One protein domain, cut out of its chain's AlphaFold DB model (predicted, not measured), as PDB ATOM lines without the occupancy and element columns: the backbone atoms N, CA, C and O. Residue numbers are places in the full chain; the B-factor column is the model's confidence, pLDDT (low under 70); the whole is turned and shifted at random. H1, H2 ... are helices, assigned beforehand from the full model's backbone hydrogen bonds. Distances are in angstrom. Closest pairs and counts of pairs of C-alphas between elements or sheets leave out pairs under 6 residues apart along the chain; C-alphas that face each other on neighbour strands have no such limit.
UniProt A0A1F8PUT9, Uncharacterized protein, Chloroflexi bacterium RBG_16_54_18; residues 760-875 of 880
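AT A GLANCE: This is residues 760 to 875 of the 880 residues of an uncharacterized protein of Chloroflexi bacterium RBG_16_54_18 (UniProt A0A1F8PUT9). Short helices gather round one helix, H3, which forms the core: H4, H5, H7 and H8 pack round it at varied angles, H8 nearly aligned with it, H4 and H5 at steep tilts and H7 crossing it about perpendicular. The small hairpin of H1 and H2 lies toward one end of the long axis, and H6, the longest helix, and H7 lie toward the other. The printed part has 116 residues with eight named helices, H1 to H8 in order along the chain, and no named strand; the class is all helix. The whole is compact, with a radius of gyration of the C-alphas of 13.4 A and a rounded outline of 40 by 30 by 27 A.

IN THESE COORDINATES: H6, residues 828 to 841, measures 19.7 A from C-alpha 828 at (-76.147, 0.179, -58.886) to C-alpha 841 at (-63.630, 3.095, -43.933). H3, residues 781 to 792, is 16.3 A long. H4, residues 801 to 810, is 14.4 A long, and H8, residues 858 to 867, is 14.2 A long, ending with C-alpha 867 at (-84.648, 3.000, -48.964). H2 spans residues 768 to 776, 12.4 A. The shorter helices are H1, residues 760 to 765, from C-alpha 760 at (-91.824, 1.045, -58.558), H5, residues 819 to 824, and H7, residues 847 to 853.

HOW THE PARTS SIT: H3 is the hub, touching four helices. It touches H5, with the C-alphas of Ser 786 and Tyr 820 closest at 4.8 A, at a steep tilt of 56 degrees. H3 and H4 form a helical hairpin, closest at Cys 787 and Val 804, C-alphas 5.5 A apart, with a steep tilt of 42 degrees, opposite ways. With residues 788 to 792 alone H3 touches H8, closest at the C-alphas of Thr 792 and Lys 860, 5.5 A, at a shallow tilt of 22 degrees, opposite ways. With residues 789 to 792 alone it touches H7, closest at the C-alphas of Phe 789 and Met 853, 7.0 A; at 73 degrees they are only just about perpendicular. H5 and H7 touch about perpendicular, at 87 degrees, closest at the C-alphas of Ile 819 and Ala 852, 6.2 A. With residues 835 to 839 alone H6 only just touches H8, with 3 pairs of C-alphas within 8 A, the closest those of Leu 839 and Thr 858, 6.7 A. H2 touches H4, closest at the C-alphas of Leu 774 and Lys 809, 6.6 A. H1 and H2 form a helical hairpin and only just touch, with 3 pairs of C-alphas within 8 A, the closest those of Leu 763 and Lys 771, 5.8 A. Every O i to N i+4 pair is within hydrogen-bond range in H2 to H8, against 1 of 2 in H1.

THE WHOLE: The C-alphas farthest apart, those of Glu 776 and Asn 841, are 40.1 A apart. The printed part has no cut, and no link is long. The mean pLDDT of the printed part is 75.6; among the 23 residues under 70 are 795 to 799, 840 to 843 and 871 to 875.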
ATOM      1  N   ASN A 760     -90.591   1.484 -59.196       74.50
ATOM      2  CA  ASN A 760     -91.824   1.045 -58.558       74.50
ATOM      3  C   ASN A 760     -91.560   0.375 -57.214       74.50
ATOM      4  O   ASN A 760     -92.403   0.510 -56.330       74.50
ATOM      5  N   LYS A 761     -90.417  -0.303 -57.059       76.75
ATOM      6  CA  LYS A 761     -90.013  -0.946 -55.804       76.75
ATOM      7  C   LYS A 761     -89.455   0.058 -54.804       76.75
ATOM      8  O   LYS A 761     -89.821   0.010 -53.639       76.75
ATOM      9  N   ILE A 762     -88.634   1.012 -55.247       76.50
ATOM     10  CA  ILE A 762     -88.103   2.063 -54.357       76.50
ATOM     11  C   ILE A 762     -89.253   2.948 -53.841       76.50
ATOM     12  O   ILE A 762     -89.285   3.330 -52.672       76.50
ATOM     13  N   LEU A 763     -90.257   3.220 -54.684       76.31
ATOM     14  CA  LEU A 763     -91.448   3.975 -54.290       76.31
ATOM     15  C   LEU A 763     -92.419   3.206 -53.373       76.31
ATOM     16  O   LEU A 763     -93.338   3.834 -52.846       76.31
ATOM     17  N   ASP A 764     -92.242   1.898 -53.139       75.31
ATOM     18  CA  ASP A 764     -93.029   1.161 -52.128       75.31
ATOM     19  C   ASP A 764     -92.731   1.640 -50.698       75.31
ATOM     20  O   ASP A 764     -93.572   1.494 -49.812       75.31
ATOM     21  N   ASN A 765     -91.590   2.308 -50.497       68.00
ATOM     22  CA  ASN A 765     -91.236   2.976 -49.243       68.00
ATOM     23  C   ASN A 765     -92.006   4.299 -49.016       68.00
ATOM     24  O   ASN A 765     -91.876   4.922 -47.962       68.00
ATOM     25  N   PHE A 766     -92.821   4.742 -49.982       74.50
ATOM     26  CA  PHE A 766     -93.644   5.954 -49.909       74.50
ATOM     27  C   PHE A 766     -95.138   5.609 -49.833       74.50
ATOM     28  O   PHE A 766     -95.575   4.516 -50.185       74.50
ATOM     29  N   SER A 767     -95.972   6.562 -49.395       72.69
ATOM     30  CA  SER A 767     -97.415   6.308 -49.305       72.69
ATOM     31  C   SER A 767     -98.031   6.015 -50.689       72.69
ATOM     32  O   SER A 767     -97.634   6.638 -51.680       72.69
ATOM     33  N   PRO A 768     -99.054   5.140 -50.793       66.44
ATOM     34  CA  PRO A 768     -99.644   4.751 -52.082       66.44
ATOM     35  C   PRO A 768    -100.172   5.925 -52.920       66.44
ATOM     36  O   PRO A 768    -100.184   5.868 -54.148       66.44
ATOM     37  N   HIS A 769    -100.608   7.003 -52.259       62.50
ATOM     38  CA  HIS A 769    -101.046   8.234 -52.917       62.50
ATOM     39  C   HIS A 769     -99.868   9.008 -53.526       62.50
ATOM     40  O   HIS A 769     -99.971   9.505 -54.643       62.50
ATOM     41  N   ILE A 770     -98.748   9.108 -52.806       73.19
ATOM     42  CA  ILE A 770     -97.535   9.794 -53.269       73.19
ATOM     43  C   ILE A 770     -96.887   9.011 -54.410       73.19
ATOM     44  O   ILE A 770     -96.514   9.607 -55.414       73.19
ATOM     45  N   LYS A 771     -96.828   7.678 -54.300       76.75
ATOM     46  CA  LYS A 771     -96.354   6.799 -55.375       76.75
ATOM     47  C   LYS A 771     -97.116   7.047 -56.681       76.75
ATOM     48  O   LYS A 771     -96.492   7.236 -57.719       76.75
ATOM     49  N   ARG A 772     -98.454   7.103 -56.626       73.38
ATOM     50  CA  ARG A 772     -99.293   7.391 -57.802       73.38
ATOM     51  C   ARG A 772     -99.017   8.785 -58.386       73.38
ATOM     52  O   ARG A 772     -98.774   8.883 -59.581       73.38
ATOM     53  N   ASP A 773     -98.986   9.823 -57.547       75.44
ATOM     54  CA  ASP A 773     -98.746  11.216 -57.976       75.44
ATOM     55  C   ASP A 773     -97.358  11.408 -58.619       75.44
ATOM     56  O   ASP A 773     -97.217  12.121 -59.610       75.44
ATOM     57  N   LEU A 774     -96.319  10.749 -58.091       75.69
ATOM     58  CA  LEU A 774     -94.959  10.839 -58.634       75.69
ATOM     59  C   LEU A 774     -94.796  10.073 -59.956       75.69
ATOM     60  O   LEU A 774     -94.106  10.557 -60.853       75.69
ATOM     61  N   LEU A 775     -95.459   8.920 -60.106       82.62
ATOM     62  CA  LEU A 775     -95.484   8.178 -61.371       82.62
ATOM     63  C   LEU A 775     -96.256   8.944 -62.458       82.62
ATOM     64  O   LEU A 775     -95.792   9.021 -63.593       82.62
ATOM     65  N   GLU A 776     -97.388   9.569 -62.113       79.19
ATOM     66  CA  GLU A 776     -98.177  10.403 -63.037       79.19
ATOM     67  C   GLU A 776     -97.409  11.650 -63.510       79.19
ATOM     68  O   GLU A 776     -97.563  12.075 -64.654       79.19
ATOM     69  N   LYS A 777     -96.536  12.211 -62.663       77.81
ATOM     70  CA  LYS A 777     -95.671  13.360 -62.993       77.81
ATOM     71  C   LYS A 777     -94.385  12.987 -63.737       77.81
ATOM     72  O   LYS A 777     -93.600  13.878 -64.058       77.81
ATOM     73  N   GLY A 778     -94.167  11.703 -64.027       80.62
ATOM     74  CA  GLY A 778     -93.011  11.229 -64.787       80.62
ATOM     75  C   GLY A 778     -91.692  11.310 -64.018       80.62
ATOM     76  O   GLY A 778     -90.675  11.683 -64.604       80.62
ATOM     77  N   ALA A 779     -91.710  11.016 -62.712       85.00
ATOM     78  CA  ALA A 779     -90.489  10.945 -61.914       85.00
ATOM     79  C   ALA A 779     -89.553   9.829 -62.407       85.00
ATOM     80  O   ALA A 779     -90.024   8.751 -62.768       85.00
ATOM     81  N   THR A 780     -88.241  10.074 -62.409       84.94
ATOM     82  CA  THR A 780     -87.231   9.070 -62.792       84.94
ATOM     83  C   THR A 780     -86.534   8.464 -61.573       84.94
ATOM     84  O   THR A 780     -86.594   9.007 -60.464       84.94
ATOM     85  N   VAL A 781     -85.878   7.317 -61.767       85.06
ATOM     86  CA  VAL A 781     -85.134   6.616 -60.708       85.06
ATOM     87  C   VAL A 781     -83.950   7.452 -60.240       85.06
ATOM     88  O   VAL A 781     -83.741   7.624 -59.042       85.06
ATOM     89  N   GLU A 782     -83.242   8.055 -61.184       87.00
ATOM     90  CA  GLU A 782     -82.061   8.883 -60.969       87.00
ATOM     91  C   GLU A 782     -82.438  10.163 -60.213       87.00
ATOM     92  O   GLU A 782     -81.738  10.593 -59.298       87.00
ATOM     93  N   ALA A 783     -83.598  10.755 -60.520       83.75
ATOM     94  CA  ALA A 783     -84.115  11.908 -59.787       83.75
ATOM     95  C   ALA A 783     -84.458  11.561 -58.330       83.75
ATOM     96  O   ALA A 783     -84.194  12.358 -57.423       83.75
ATOM     97  N   LEU A 784     -85.034  10.379 -58.096       84.50
ATOM     98  CA  LEU A 784     -85.367   9.893 -56.758       84.50
ATOM     99  C   LEU A 784     -84.101   9.606 -55.943       84.50
ATOM    100  O   LEU A 784     -83.966  10.126 -54.834       84.50
ATOM    101  N   ILE A 785     -83.152   8.858 -56.508       88.12
ATOM    102  CA  ILE A 785     -81.868   8.528 -55.871       88.12
ATOM    103  C   ILE A 785     -81.050   9.798 -55.601       88.12
ATOM    104  O   ILE A 785     -80.518   9.962 -54.507       88.12
ATOM    105  N   SER A 786     -81.045  10.762 -56.525       89.69
ATOM    106  CA  SER A 786     -80.398  12.068 -56.346       89.69
ATOM    107  C   SER A 786     -80.925  12.825 -55.117       89.69
ATOM    108  O   SER A 786     -80.160  13.400 -54.338       89.69
ATOM    109  N   CYS A 787     -82.242  12.798 -54.898       83.19
ATOM    110  CA  CYS A 787     -82.860  13.381 -53.711       83.19
ATOM    111  C   CYS A 787     -82.555  12.578 -52.435       83.19
ATOM    112  O   CYS A 787     -82.350  13.188 -51.384       83.19
ATOM    113  N   LEU A 788     -82.495  11.245 -52.519       85.00
ATOM    114  CA  LEU A 788     -82.129  10.371 -51.399       85.00
ATOM    115  C   LEU A 788     -80.671  10.593 -50.960       85.00
ATOM    116  O   LEU A 788     -80.412  10.770 -49.770       85.00
ATOM    117  N   PHE A 789     -79.727  10.705 -51.897       87.75
ATOM    118  CA  PHE A 789     -78.340  11.073 -51.593       87.75
ATOM    119  C   PHE A 789     -78.243  12.448 -50.938       87.75
ATOM    120  O   PHE A 789     -77.476  12.632 -49.996       87.75
ATOM    121  N   TYR A 790     -79.064  13.410 -51.363       84.06
ATOM    122  CA  TYR A 790     -79.068  14.732 -50.748       84.06
ATOM    123  C   TYR A 790     -79.499  14.707 -49.280       84.06
ATOM    124  O   TYR A 790     -78.788  15.264 -48.448       84.06
ATOM    125  N   ILE A 791     -80.618  14.056 -48.943       81.25
ATOM    126  CA  ILE A 791     -81.096  13.974 -47.546       81.25
ATOM    127  C   ILE A 791     -80.178  13.123 -46.653       81.25
ATOM    128  O   ILE A 791     -80.082  13.351 -45.445       81.25
ATOM    129  N   THR A 792     -79.463  12.178 -47.266       81.06
ATOM    130  CA  THR A 792     -78.452  11.353 -46.595       81.06
ATOM    131  C   THR A 792     -77.165  12.141 -46.363       81.06
ATOM    132  O   THR A 792     -76.469  11.906 -45.383       81.06
ATOM    133  N   SER A 793     -76.845  13.098 -47.237       82.94
ATOM    134  CA  SER A 793     -75.648  13.927 -47.117       82.94
ATOM    135  C   SER A 793     -75.683  14.859 -45.906       82.94
ATOM    136  O   SER A 793     -76.735  15.323 -45.467       82.94
ATOM    137  N   SER A 794     -74.495  15.267 -45.468       70.50
ATOM    138  CA  SER A 794     -74.299  16.329 -44.469       70.50
ATOM    139  C   SER A 794     -74.995  17.662 -44.810       70.50
ATOM    140  O   SER A 794     -75.275  18.453 -43.912       70.50
ATOM    141  N   LYS A 795     -75.314  17.930 -46.089       69.88
ATOM    142  CA  LYS A 795     -76.050  19.136 -46.522       69.88
ATOM    143  C   LYS A 795     -77.566  19.003 -46.359       69.88
ATOM    144  O   LYS A 795     -78.250  20.017 -46.230       69.88
ATOM    145  N   GLY A 796     -78.088  17.779 -46.363       66.62
ATOM    146  CA  GLY A 796     -79.502  17.480 -46.159       66.62
ATOM    147  C   GLY A 796     -79.816  16.970 -44.759       66.62
ATOM    148  O   GLY A 796     -80.864  16.364 -44.573       66.62
ATOM    149  N   ASP A 797     -78.943  17.220 -43.773       59.34
ATOM    150  CA  ASP A 797     -78.954  16.487 -42.505       59.34
ATOM    151  C   ASP A 797     -80.269  16.631 -41.697       59.34
ATOM    152  O   ASP A 797     -80.681  15.728 -40.975       59.34
ATOM    153  N   ASN A 798     -81.001  17.730 -41.904       62.25
ATOM    154  CA  ASN A 798     -82.289  18.015 -41.257       62.25
ATOM    155  C   ASN A 798     -83.516  17.747 -42.152       62.25
ATOM    156  O   ASN A 798     -84.629  18.158 -41.820       62.25
ATOM    157  N   LEU A 799     -83.327  17.130 -43.319       68.44
ATOM    158  CA  LEU A 799     -84.369  16.913 -44.320       68.44
ATOM    159  C   LEU A 799     -84.748  15.431 -44.364       68.44
ATOM    160  O   LEU A 799     -83.889  14.562 -44.350       68.44
ATOM    161  N   GLY A 800     -86.049  15.148 -44.433       72.12
ATOM    162  CA  GLY A 800     -86.573  13.786 -44.571       72.12
ATOM    163  C   GLY A 800     -87.237  13.548 -45.925       72.12
ATOM    164  O   GLY A 800     -87.235  14.412 -46.804       72.12
ATOM    165  N   LEU A 801     -87.907  12.404 -46.072       73.56
ATOM    166  CA  LEU A 801     -88.605  12.019 -47.309       73.56
ATOM    167  C   LEU A 801     -89.659  13.043 -47.775       73.56
ATOM    168  O   LEU A 801     -89.939  13.131 -48.967       73.56
ATOM    169  N   GLY A 802     -90.202  13.874 -46.877       70.50
ATOM    170  CA  GLY A 802     -91.082  14.989 -47.250       70.50
ATOM    171  C   GLY A 802     -90.423  15.988 -48.213       70.50
ATOM    172  O   GLY A 802     -91.071  16.460 -49.143       70.50
ATOM    173  N   TYR A 803     -89.117  16.241 -48.057       80.38
ATOM    174  CA  TYR A 803     -88.340  17.056 -48.994       80.38
ATOM    175  C   TYR A 803     -88.233  16.382 -50.365       80.38
ATOM    176  O   TYR A 803     -88.433  17.034 -51.388       80.38
ATOM    177  N   VAL A 804     -87.964  15.072 -50.388       79.19
ATOM    178  CA  VAL A 804     -87.851  14.274 -51.618       79.19
ATOM    179  C   VAL A 804     -89.142  14.362 -52.433       79.19
ATOM    180  O   VAL A 804     -89.101  14.627 -53.631       79.19
ATOM    181  N   VAL A 805     -90.294  14.234 -51.771       77.25
ATOM    182  CA  VAL A 805     -91.615  14.312 -52.413       77.25
ATOM    183  C   VAL A 805     -91.877  15.694 -53.008       77.25
ATOM    184  O   VAL A 805     -92.254  15.792 -54.174       77.25
ATOM    185  N   GLU A 806     -91.660  16.767 -52.249       76.56
ATOM    186  CA  GLU A 806     -91.878  18.132 -52.747       76.56
ATOM    187  C   GLU A 806     -90.910  18.491 -53.884       76.56
ATOM    188  O   GLU A 806     -91.297  19.121 -54.872       76.56
ATOM    189  N   LYS A 807     -89.661  18.017 -53.806       79.94
ATOM    190  CA  LYS A 807     -88.657  18.245 -54.846       79.94
ATOM    191  C   LYS A 807     -88.984  17.503 -56.138       79.94
ATOM    192  O   LYS A 807     -88.890  18.102 -57.208       79.94
ATOM    193  N   LEU A 808     -89.416  16.246 -56.048       79.69
ATOM    194  CA  LEU A 808     -89.810  15.449 -57.210       79.69
ATOM    195  C   LEU A 808     -91.123  15.926 -57.834       79.69
ATOM    196  O   LEU A 808     -91.257  15.885 -59.050       79.69
ATOM    197  N   LYS A 809     -92.066  16.466 -57.049       77.31
ATOM    198  CA  LYS A 809     -93.249  17.138 -57.611       77.31
ATOM    199  C   LYS A 809     -92.878  18.373 -58.432       77.31
ATOM    200  O   LYS A 809     -93.524  18.640 -59.439       77.31
ATOM    201  N   ALA A 810     -91.870  19.131 -57.991       75.62
ATOM    202  CA  ALA A 810     -91.421  20.343 -58.671       75.62
ATOM    203  C   ALA A 810     -90.494  20.058 -59.866       75.62
ATOM    204  O   ALA A 810     -90.517  20.795 -60.852       75.62
ATOM    205  N   ARG A 811     -89.646  19.025 -59.774       78.06
ATOM    206  CA  ARG A 811     -88.640  18.649 -60.785       78.06
ATOM    207  C   ARG A 811     -88.531  17.120 -60.924       78.06
ATOM    208  O   ARG A 811     -87.540  16.542 -60.475       78.06
ATOM    209  N   PRO A 812     -89.508  16.464 -61.572       79.12
ATOM    210  CA  PRO A 812     -89.626  15.002 -61.580       79.12
ATOM    211  C   PRO A 812     -88.459  14.267 -62.260       79.12
ATOM    212  O   PRO A 812     -88.109  13.175 -61.831       79.12
ATOM    213  N   GLN A 813     -87.809  14.869 -63.260       76.38
ATOM    214  CA  GLN A 813     -86.736  14.213 -64.032       76.38
ATOM    215  C   GLN A 813     -85.311  14.527 -63.547       76.38
ATOM    216  O   GLN A 813     -84.372  13.840 -63.922       76.38
ATOM    217  N   VAL A 814     -85.136  15.563 -62.719       71.75
ATOM    218  CA  VAL A 814     -83.805  16.061 -62.303       71.75
ATOM    219  C   VAL A 814     -83.567  15.861 -60.804       71.75
ATOM    220  O   VAL A 814     -82.426  15.743 -60.358       71.75
ATOM    221  N   GLY A 815     -84.634  15.831 -59.999       83.31
ATOM    222  CA  GLY A 815     -84.534  15.674 -58.551       83.31
ATOM    223  C   GLY A 815     -83.764  16.825 -57.902       83.31
ATOM    224  O   GLY A 815     -84.109  18.003 -58.076       83.31
ATOM    225  N   GLN A 816     -82.712  16.496 -57.144       82.69
ATOM    226  CA  GLN A 816     -81.864  17.497 -56.498       82.69
ATOM    227  C   GLN A 816     -81.013  18.276 -57.511       82.69
ATOM    228  O   GLN A 816     -80.805  19.480 -57.331       82.69
ATOM    229  N   GLY A 817     -80.576  17.620 -58.589       73.38
ATOM    230  CA  GLY A 817     -79.698  18.198 -59.605       73.38
ATOM    231  C   GLY A 817     -78.248  18.392 -59.142       73.38
ATOM    232  O   GLY A 817     -77.887  18.171 -57.982       73.38
ATOM    233  N   GLY A 818     -77.393  18.825 -60.072       79.69
ATOM    234  CA  GLY A 818     -75.972  19.063 -59.808       79.69
ATOM    235  C   GLY A 818     -75.212  17.769 -59.518       79.69
ATOM    236  O   GLY A 818     -75.432  16.753 -60.175       79.69
ATOM    237  N   ILE A 819     -74.318  17.795 -58.526       73.75
ATOM    238  CA  ILE A 819     -73.451  16.651 -58.216       73.75
ATOM    239  C   ILE A 819     -74.246  15.387 -57.856       73.75
ATOM    240  O   ILE A 819     -73.893  14.316 -58.321       73.75
ATOM    241  N   TYR A 820     -75.373  15.513 -57.148       82.38
ATOM    242  CA  TYR A 820     -76.191  14.370 -56.726       82.38
ATOM    243  C   TYR A 820     -76.909  13.662 -57.873       82.38
ATOM    244  O   TYR A 820     -77.283  12.509 -57.718       82.38
ATOM    245  N   HIS A 821     -77.184  14.352 -58.984       82.19
ATOM    246  CA  HIS A 821     -77.783  13.714 -60.160       82.19
ATOM    247  C   HIS A 821     -76.736  12.879 -60.895       82.19
ATOM    248  O   HIS A 821     -76.995  11.721 -61.176       82.19
ATOM    249  N   ARG A 822     -75.514  13.412 -61.042       78.94
ATOM    250  CA  ARG A 822     -74.371  12.669 -61.597       78.94
ATOM    251  C   ARG A 822     -74.034  11.420 -60.781       78.94
ATOM    252  O   ARG A 822     -73.783  10.378 -61.353       78.94
ATOM    253  N   LEU A 823     -74.093  11.499 -59.447       81.81
ATOM    254  CA  LEU A 823     -73.885  10.310 -58.607       81.81
ATOM    255  C   LEU A 823     -75.003   9.271 -58.744       81.81
ATOM    256  O   LEU A 823     -74.779   8.093 -58.503       81.81
ATOM    257  N   ALA A 824     -76.220   9.705 -59.073       84.62
ATOM    258  CA  ALA A 824     -77.357   8.814 -59.271       84.62
ATOM    259  C   ALA A 824     -77.363   8.147 -60.660       84.62
ATOM    260  O   ALA A 824     -78.175   7.252 -60.875       84.62
ATOM    261  N   GLU A 825     -76.481   8.581 -61.568       81.94
ATOM    262  CA  GLU A 825     -76.218   7.959 -62.874       81.94
ATOM    263  C   GLU A 825     -75.178   6.824 -62.781       81.94
ATOM    264  O   GLU A 825     -75.026   6.072 -63.741       81.94
ATOM    265  N   ASP A 826     -74.480   6.686 -61.644       82.50
ATOM    266  CA  ASP A 826     -73.554   5.576 -61.397       82.50
ATOM    267  C   ASP A 826     -74.311   4.229 -61.394       82.50
ATOM    268  O   ASP A 826     -75.460   4.131 -60.947       82.50
ATOM    269  N   GLU A 827     -73.647   3.159 -61.841       80.50
ATOM    270  CA  GLU A 827     -74.240   1.818 -61.854       80.50
ATOM    271  C   GLU A 827     -74.602   1.358 -60.422       80.50
ATOM    272  O   GLU A 827     -73.852   1.624 -59.474       80.50
ATOM    273  N   PRO A 828     -75.713   0.617 -60.217       82.31
ATOM    274  CA  PRO A 828     -76.147   0.179 -58.886       82.31
ATOM    275  C   PRO A 828     -75.066  -0.565 -58.092       82.31
ATOM    276  O   PRO A 828     -74.961  -0.399 -56.878       82.31
ATOM    277  N   GLU A 829     -74.243  -1.362 -58.777       77.69
ATOM    278  CA  GLU A 829     -73.135  -2.115 -58.181       77.69
ATOM    279  C   GLU A 829     -72.054  -1.176 -57.620       77.69
ATOM    280  O   GLU A 829     -71.534  -1.399 -56.526       77.69
ATOM    281  N   GLU A 830     -71.773  -0.080 -58.323       79.12
ATOM    282  CA  GLU A 830     -70.790   0.920 -57.921       79.12
ATOM    283  C   GLU A 830     -71.305   1.799 -56.773       79.12
ATOM    284  O   GLU A 830     -70.566   2.081 -55.827       79.12
ATOM    285  N   ILE A 831     -72.594   2.155 -56.794       84.88
ATOM    286  CA  ILE A 831     -73.276   2.831 -55.681       84.88
ATOM    287  C   ILE A 831     -73.169   1.993 -54.399       84.88
ATOM    288  O   ILE A 831     -72.781   2.505 -53.347       84.88
ATOM    289  N   ILE A 832     -73.478   0.695 -54.479       82.62
ATOM    290  CA  ILE A 832     -73.451  -0.209 -53.321       82.62
ATOM    291  C   ILE A 832     -72.025  -0.377 -52.796       82.62
ATOM    292  O   ILE A 832     -71.810  -0.226 -51.593       82.62
ATOM    293  N   ALA A 833     -71.050  -0.606 -53.679       78.31
ATOM    294  CA  ALA A 833     -69.647  -0.737 -53.295       78.31
ATOM    295  C   ALA A 833     -69.120   0.528 -52.595       78.31
ATOM    296  O   ALA A 833     -68.387   0.446 -51.608       78.31
ATOM    297  N   ARG A 834     -69.528   1.719 -53.052       81.31
ATOM    298  CA  ARG A 834     -69.131   3.000 -52.442       81.31
ATOM    299  C   ARG A 834     -69.789   3.223 -51.077       81.31
ATOM    300  O   ARG A 834     -69.120   3.697 -50.159       81.31
ATOM    301  N   LEU A 835     -71.062   2.854 -50.909       82.81
ATOM    302  CA  LEU A 835     -71.752   2.912 -49.613       82.81
ATOM    303  C   LEU A 835     -71.180   1.892 -48.612       82.81
ATOM    304  O   LEU A 835     -70.996   2.227 -47.444       82.81
ATOM    305  N   GLN A 836     -70.824   0.688 -49.066       75.06
ATOM    306  CA  GLN A 836     -70.115  -0.318 -48.264       75.06
ATOM    307  C   GLN A 836     -68.734   0.176 -47.834       75.06
ATOM    308  O   GLN A 836     -68.421   0.170 -46.646       75.06
ATOM    309  N   SER A 837     -67.949   0.700 -48.778       72.31
ATOM    310  CA  SER A 837     -66.634   1.275 -48.493       72.31
ATOM    311  C   SER A 837     -66.718   2.400 -47.457       72.31
ATOM    312  O   SER A 837     -65.834   2.512 -46.611       72.31
ATOM    313  N   TYR A 838     -67.801   3.186 -47.452       75.25
ATOM    314  CA  TYR A 838     -68.056   4.179 -46.407       75.25
ATOM    315  C   TYR A 838     -68.388   3.549 -45.046       75.25
ATOM    316  O   TYR A 838     -67.932   4.030 -44.009       75.25
ATOM    317  N   LEU A 839     -69.176   2.473 -45.013       70.81
ATOM    318  CA  LEU A 839     -69.474   1.762 -43.767       70.81
ATOM    319  C   LEU A 839     -68.222   1.113 -43.158       70.81
ATOM    320  O   LEU A 839     -68.113   1.080 -41.933       70.81
ATOM    321  N   GLU A 840     -67.272   0.691 -43.988       66.69
ATOM    322  CA  GLU A 840     -66.002   0.086 -43.568       66.69
ATOM    323  C   GLU A 840     -64.937   1.126 -43.196       66.69
ATOM    324  O   GLU A 840     -64.317   1.023 -42.142       66.69
ATOM    325  N   ASN A 841     -64.749   2.150 -44.033       63.19
ATOM    326  CA  ASN A 841     -63.630   3.095 -43.933       63.19
ATOM    327  C   ASN A 841     -64.030   4.477 -43.396       63.19
ATOM    328  O   ASN A 841     -63.186   5.364 -43.299       63.19
ATOM    329  N   ARG A 842     -65.320   4.695 -43.096       63.50
ATOM    330  CA  ARG A 842     -65.898   5.973 -42.623       63.50
ATOM    331  C   ARG A 842     -65.615   7.183 -43.526       63.50
ATOM    332  O   ARG A 842     -65.751   8.325 -43.098       63.50
ATOM    333  N   SER A 843     -65.266   6.943 -44.790       63.88
ATOM    334  CA  SER A 843     -64.980   7.977 -45.782       63.88
ATOM    335  C   SER A 843     -65.249   7.472 -47.198       63.88
ATOM    336  O   SER A 843     -65.048   6.296 -47.501       63.88
ATOM    337  N   PHE A 844     -65.706   8.365 -48.081       70.75
ATOM    338  CA  PHE A 844     -65.832   8.071 -49.507       70.75
ATOM    339  C   PHE A 844     -64.484   8.289 -50.201       70.75
ATOM    340  O   PHE A 844     -63.923   9.392 -50.179       70.75
ATOM    341  N   GLN A 845     -63.983   7.242 -50.859       61.34
ATOM    342  CA  GLN A 845     -62.738   7.299 -51.634       61.34
ATOM    343  C   GLN A 845     -62.886   8.163 -52.897       61.34
ATOM    344  O   GLN A 845     -61.956   8.861 -53.287       61.34
ATOM    345  N   ASN A 846     -64.078   8.183 -53.501       69.88
ATOM    346  CA  ASN A 846     -64.373   8.994 -54.681       69.88
ATOM    347  C   ASN A 846     -64.635  10.474 -54.308       69.88
ATOM    348  O   ASN A 846     -65.449  10.775 -53.428       69.88
ATOM    349  N   ARG A 847     -63.964  11.400 -55.013       60.06
ATOM    350  CA  ARG A 847     -64.028  12.858 -54.795       60.06
ATOM    351  C   ARG A 847     -65.438  13.428 -54.940       60.06
ATOM    352  O   ARG A 847     -65.855  14.222 -54.096       60.06
ATOM    353  N   ASP A 848     -66.188  13.018 -55.960       63.59
ATOM    354  CA  ASP A 848     -67.538  13.534 -56.193       63.59
ATOM    355  C   ASP A 848     -68.509  13.065 -55.105       63.59
ATOM    356  O   ASP A 848     -69.307  13.855 -54.595       63.59
ATOM    357  N   TRP A 849     -68.364  11.815 -54.657       78.69
ATOM    358  CA  TRP A 849     -69.101  11.281 -53.512       78.69
ATOM    359  C   TRP A 849     -68.755  12.007 -52.213       78.69
ATOM    360  O   TRP A 849     -69.656  12.337 -51.447       78.69
ATOM    361  N   ARG A 850     -67.486  12.358 -51.983       72.50
ATOM    362  CA  ARG A 850     -67.067  13.120 -50.798       72.50
ATOM    363  C   ARG A 850     -67.625  14.546 -50.793       72.50
ATOM    364  O   ARG A 850     -68.140  15.001 -49.774       72.50
ATOM    365  N   VAL A 851     -67.587  15.245 -51.929       69.19
ATOM    366  CA  VAL A 851     -68.108  16.622 -52.068       69.19
ATOM    367  C   VAL A 851     -69.640  16.670 -51.975       69.19
ATOM    368  O   VAL A 851     -70.217  17.643 -51.465       69.19
ATOM    369  N   ALA A 852     -70.312  15.632 -52.473       73.19
ATOM    370  CA  ALA A 852     -71.758  15.501 -52.398       73.19
ATOM    371  C   ALA A 852     -72.221  15.070 -50.999       73.19
ATOM    372  O   ALA A 852     -73.054  15.740 -50.393       73.19
ATOM    373  N   MET A 853     -71.678  13.979 -50.464       76.56
ATOM    374  CA  MET A 853     -72.169  13.348 -49.239       76.56
ATOM    375  C   MET A 853     -71.596  14.003 -47.971       76.56
ATOM    376  O   MET A 853     -72.302  14.133 -46.966       76.56
ATOM    377  N   GLY A 854     -70.356  14.501 -48.011       74.75
ATOM    378  CA  GLY A 854     -69.618  14.978 -46.838       74.75
ATOM    379  C   GLY A 854     -69.338  13.838 -45.855       74.75
ATOM    380  O   GLY A 854     -68.811  12.808 -46.262       74.75
ATOM    381  N   THR A 855     -69.717  14.007 -44.586       71.12
ATOM    382  CA  THR A 855     -69.563  13.000 -43.515       71.12
ATOM    383  C   THR A 855     -70.934  12.550 -42.980       71.12
ATOM    384  O   THR A 855     -71.330  12.961 -41.885       71.12
ATOM    385  N   PRO A 856     -71.731  11.799 -43.762       72.38
ATOM    386  CA  PRO A 856     -73.056  11.350 -43.332       72.38
ATOM    387  C   PRO A 856     -72.972  10.381 -42.139       72.38
ATOM    388  O   PRO A 856     -72.030   9.597 -42.030       72.38
ATOM    389  N   SER A 857     -73.942  10.402 -41.222       72.81
ATOM    390  CA  SER A 857     -73.939   9.436 -40.113       72.81
ATOM    391  C   SER A 857     -74.102   8.002 -40.633       72.81
ATOM    392  O   SER A 857     -74.729   7.764 -41.667       72.81
ATOM    393  N   THR A 858     -73.553   7.025 -39.908       74.25
ATOM    394  CA  THR A 858     -73.723   5.600 -40.231       74.25
ATOM    395  C   THR A 858     -75.201   5.217 -40.297       74.25
ATOM    396  O   THR A 858     -75.606   4.525 -41.222       74.25
ATOM    397  N   GLU A 859     -76.012   5.741 -39.374       73.88
ATOM    398  CA  GLU A 859     -77.470   5.560 -39.339       73.88
ATOM    399  C   GLU A 859     -78.124   5.989 -40.658       73.88
ATOM    400  O   GLU A 859     -78.903   5.238 -41.230       73.88
ATOM    401  N   LYS A 860     -77.727   7.136 -41.218       75.81
ATOM    402  CA  LYS A 860     -78.276   7.631 -42.486       75.81
ATOM    403  C   LYS A 860     -77.865   6.817 -43.699       75.81
ATOM    404  O   LYS A 860     -78.637   6.683 -44.641       75.81
ATOM    405  N   ILE A 861     -76.652   6.276 -43.693       79.44
ATOM    406  CA  ILE A 861     -76.205   5.378 -44.760       79.44
ATOM    407  C   ILE A 861     -76.975   4.057 -44.698       79.44
ATOM    408  O   ILE A 861     -77.349   3.532 -45.743       79.44
ATOM    409  N   LEU A 862     -77.280   3.556 -43.498       75.75
ATOM    410  CA  LEU A 862     -78.136   2.382 -43.321       75.75
ATOM    411  C   LEU A 862     -79.586   2.666 -43.752       75.75
ATOM    412  O   LEU A 862     -80.142   1.878 -44.510       75.75
ATOM    413  N   GLU A 863     -80.159   3.816 -43.384       76.88
ATOM    414  CA  GLU A 863     -81.486   4.258 -43.853       76.88
ATOM    415  C   GLU A 863     -81.539   4.409 -45.383       76.88
ATOM    416  O   GLU A 863     -82.516   4.019 -46.024       76.88
ATOM    417  N   LEU A 864     -80.477   4.935 -46.002       83.31
ATOM    418  CA  LEU A 864     -80.358   5.016 -47.457       83.31
ATOM    419  C   LEU A 864     -80.361   3.621 -48.097       83.31
ATOM    420  O   LEU A 864     -81.056   3.416 -49.091       83.31
ATOM    421  N   LEU A 865     -79.618   2.663 -47.536       80.19
ATOM    422  CA  LEU A 865     -79.595   1.281 -48.024       80.19
ATOM    423  C   LEU A 865     -80.980   0.623 -47.900       80.19
ATOM    424  O   LEU A 865     -81.437  -0.007 -48.855       80.19
ATOM    425  N   GLU A 866     -81.693   0.848 -46.796       78.81
ATOM    426  CA  GLU A 866     -83.077   0.386 -46.622       78.81
ATOM    427  C   GLU A 866     -84.023   1.016 -47.654       78.81
ATOM    428  O   GLU A 866     -84.848   0.327 -48.259       78.81
ATOM    429  N   HIS A 867     -83.868   2.314 -47.934       77.69
ATOM    430  CA  HIS A 867     -84.648   3.000 -48.964       77.69
ATOM    431  C   HIS A 867     -84.380   2.484 -50.377       77.69
ATOM    432  O   HIS A 867     -85.295   2.483 -51.202       77.69
ATOM    433  N   LEU A 868     -83.167   2.001 -50.640       79.19
ATOM    434  CA  LEU A 868     -82.797   1.327 -51.882       79.19
ATOM    435  C   LEU A 868     -83.273  -0.142 -51.932       79.19
ATOM    436  O   LEU A 868     -83.135  -0.798 -52.962       79.19
ATOM    437  N   GLY A 869     -83.887  -0.662 -50.863       69.19
ATOM    438  CA  GLY A 869     -84.398  -2.034 -50.792       69.19
ATOM    439  C   GLY A 869     -83.332  -3.074 -50.435       69.19
ATOM    440  O   GLY A 869     -83.495  -4.252 -50.758       69.19
ATOM    441  N   LEU A 870     -82.242  -2.645 -49.791       75.00
ATOM    442  CA  LEU A 870     -81.168  -3.498 -49.292       75.00
ATOM    443  C   LEU A 870     -81.330  -3.740 -47.788       75.00
ATOM    444  O   LEU A 870     -81.694  -2.846 -47.031       75.00
ATOM    445  N   ASP A 871     -81.052  -4.967 -47.356       65.75
ATOM    446  CA  ASP A 871     -81.160  -5.377 -45.954       65.75
ATOM    447  C   ASP A 871     -79.967  -4.844 -45.144       65.75
ATOM    448  O   ASP A 871     -78.871  -5.402 -45.217       65.75
ATOM    449  N   SER A 872     -80.184  -3.766 -44.383       60.88
ATOM    450  CA  SER A 872     -79.182  -3.081 -43.548       60.88
ATOM    451  C   SER A 872     -78.502  -3.998 -42.525       60.88
ATOM    452  O   SER A 872     -77.334  -3.783 -42.192       60.88
ATOM    453  N   SER A 873     -79.165  -5.082 -42.097       57.56
ATOM    454  CA  SER A 873     -78.612  -6.062 -41.150       57.56
ATOM    455  C   SER A 873     -77.421  -6.852 -41.705       57.56
ATOM    456  O   SER A 873     -76.627  -7.407 -40.947       57.56
ATOM    457  N   LYS A 874     -77.240  -6.859 -43.032       56.62
ATOM    458  CA  LYS A 874     -76.109  -7.511 -43.709       56.62
ATOM    459  C   LYS A 874     -74.871  -6.628 -43.840       56.62
ATOM    460  O   LYS A 874     -73.858  -7.096 -44.351       56.62
ATOM    461  N   PHE A 875     -74.951  -5.370 -43.409       55.00
ATOM    462  CA  PHE A 875     -73.884  -4.373 -43.545       55.00
ATOM    463  C   PHE A 875     -73.316  -3.915 -42.188       55.00
ATOM    464  O   PHE A 875     -72.399  -3.098 -42.151       55.00
TER     465      PHE A 875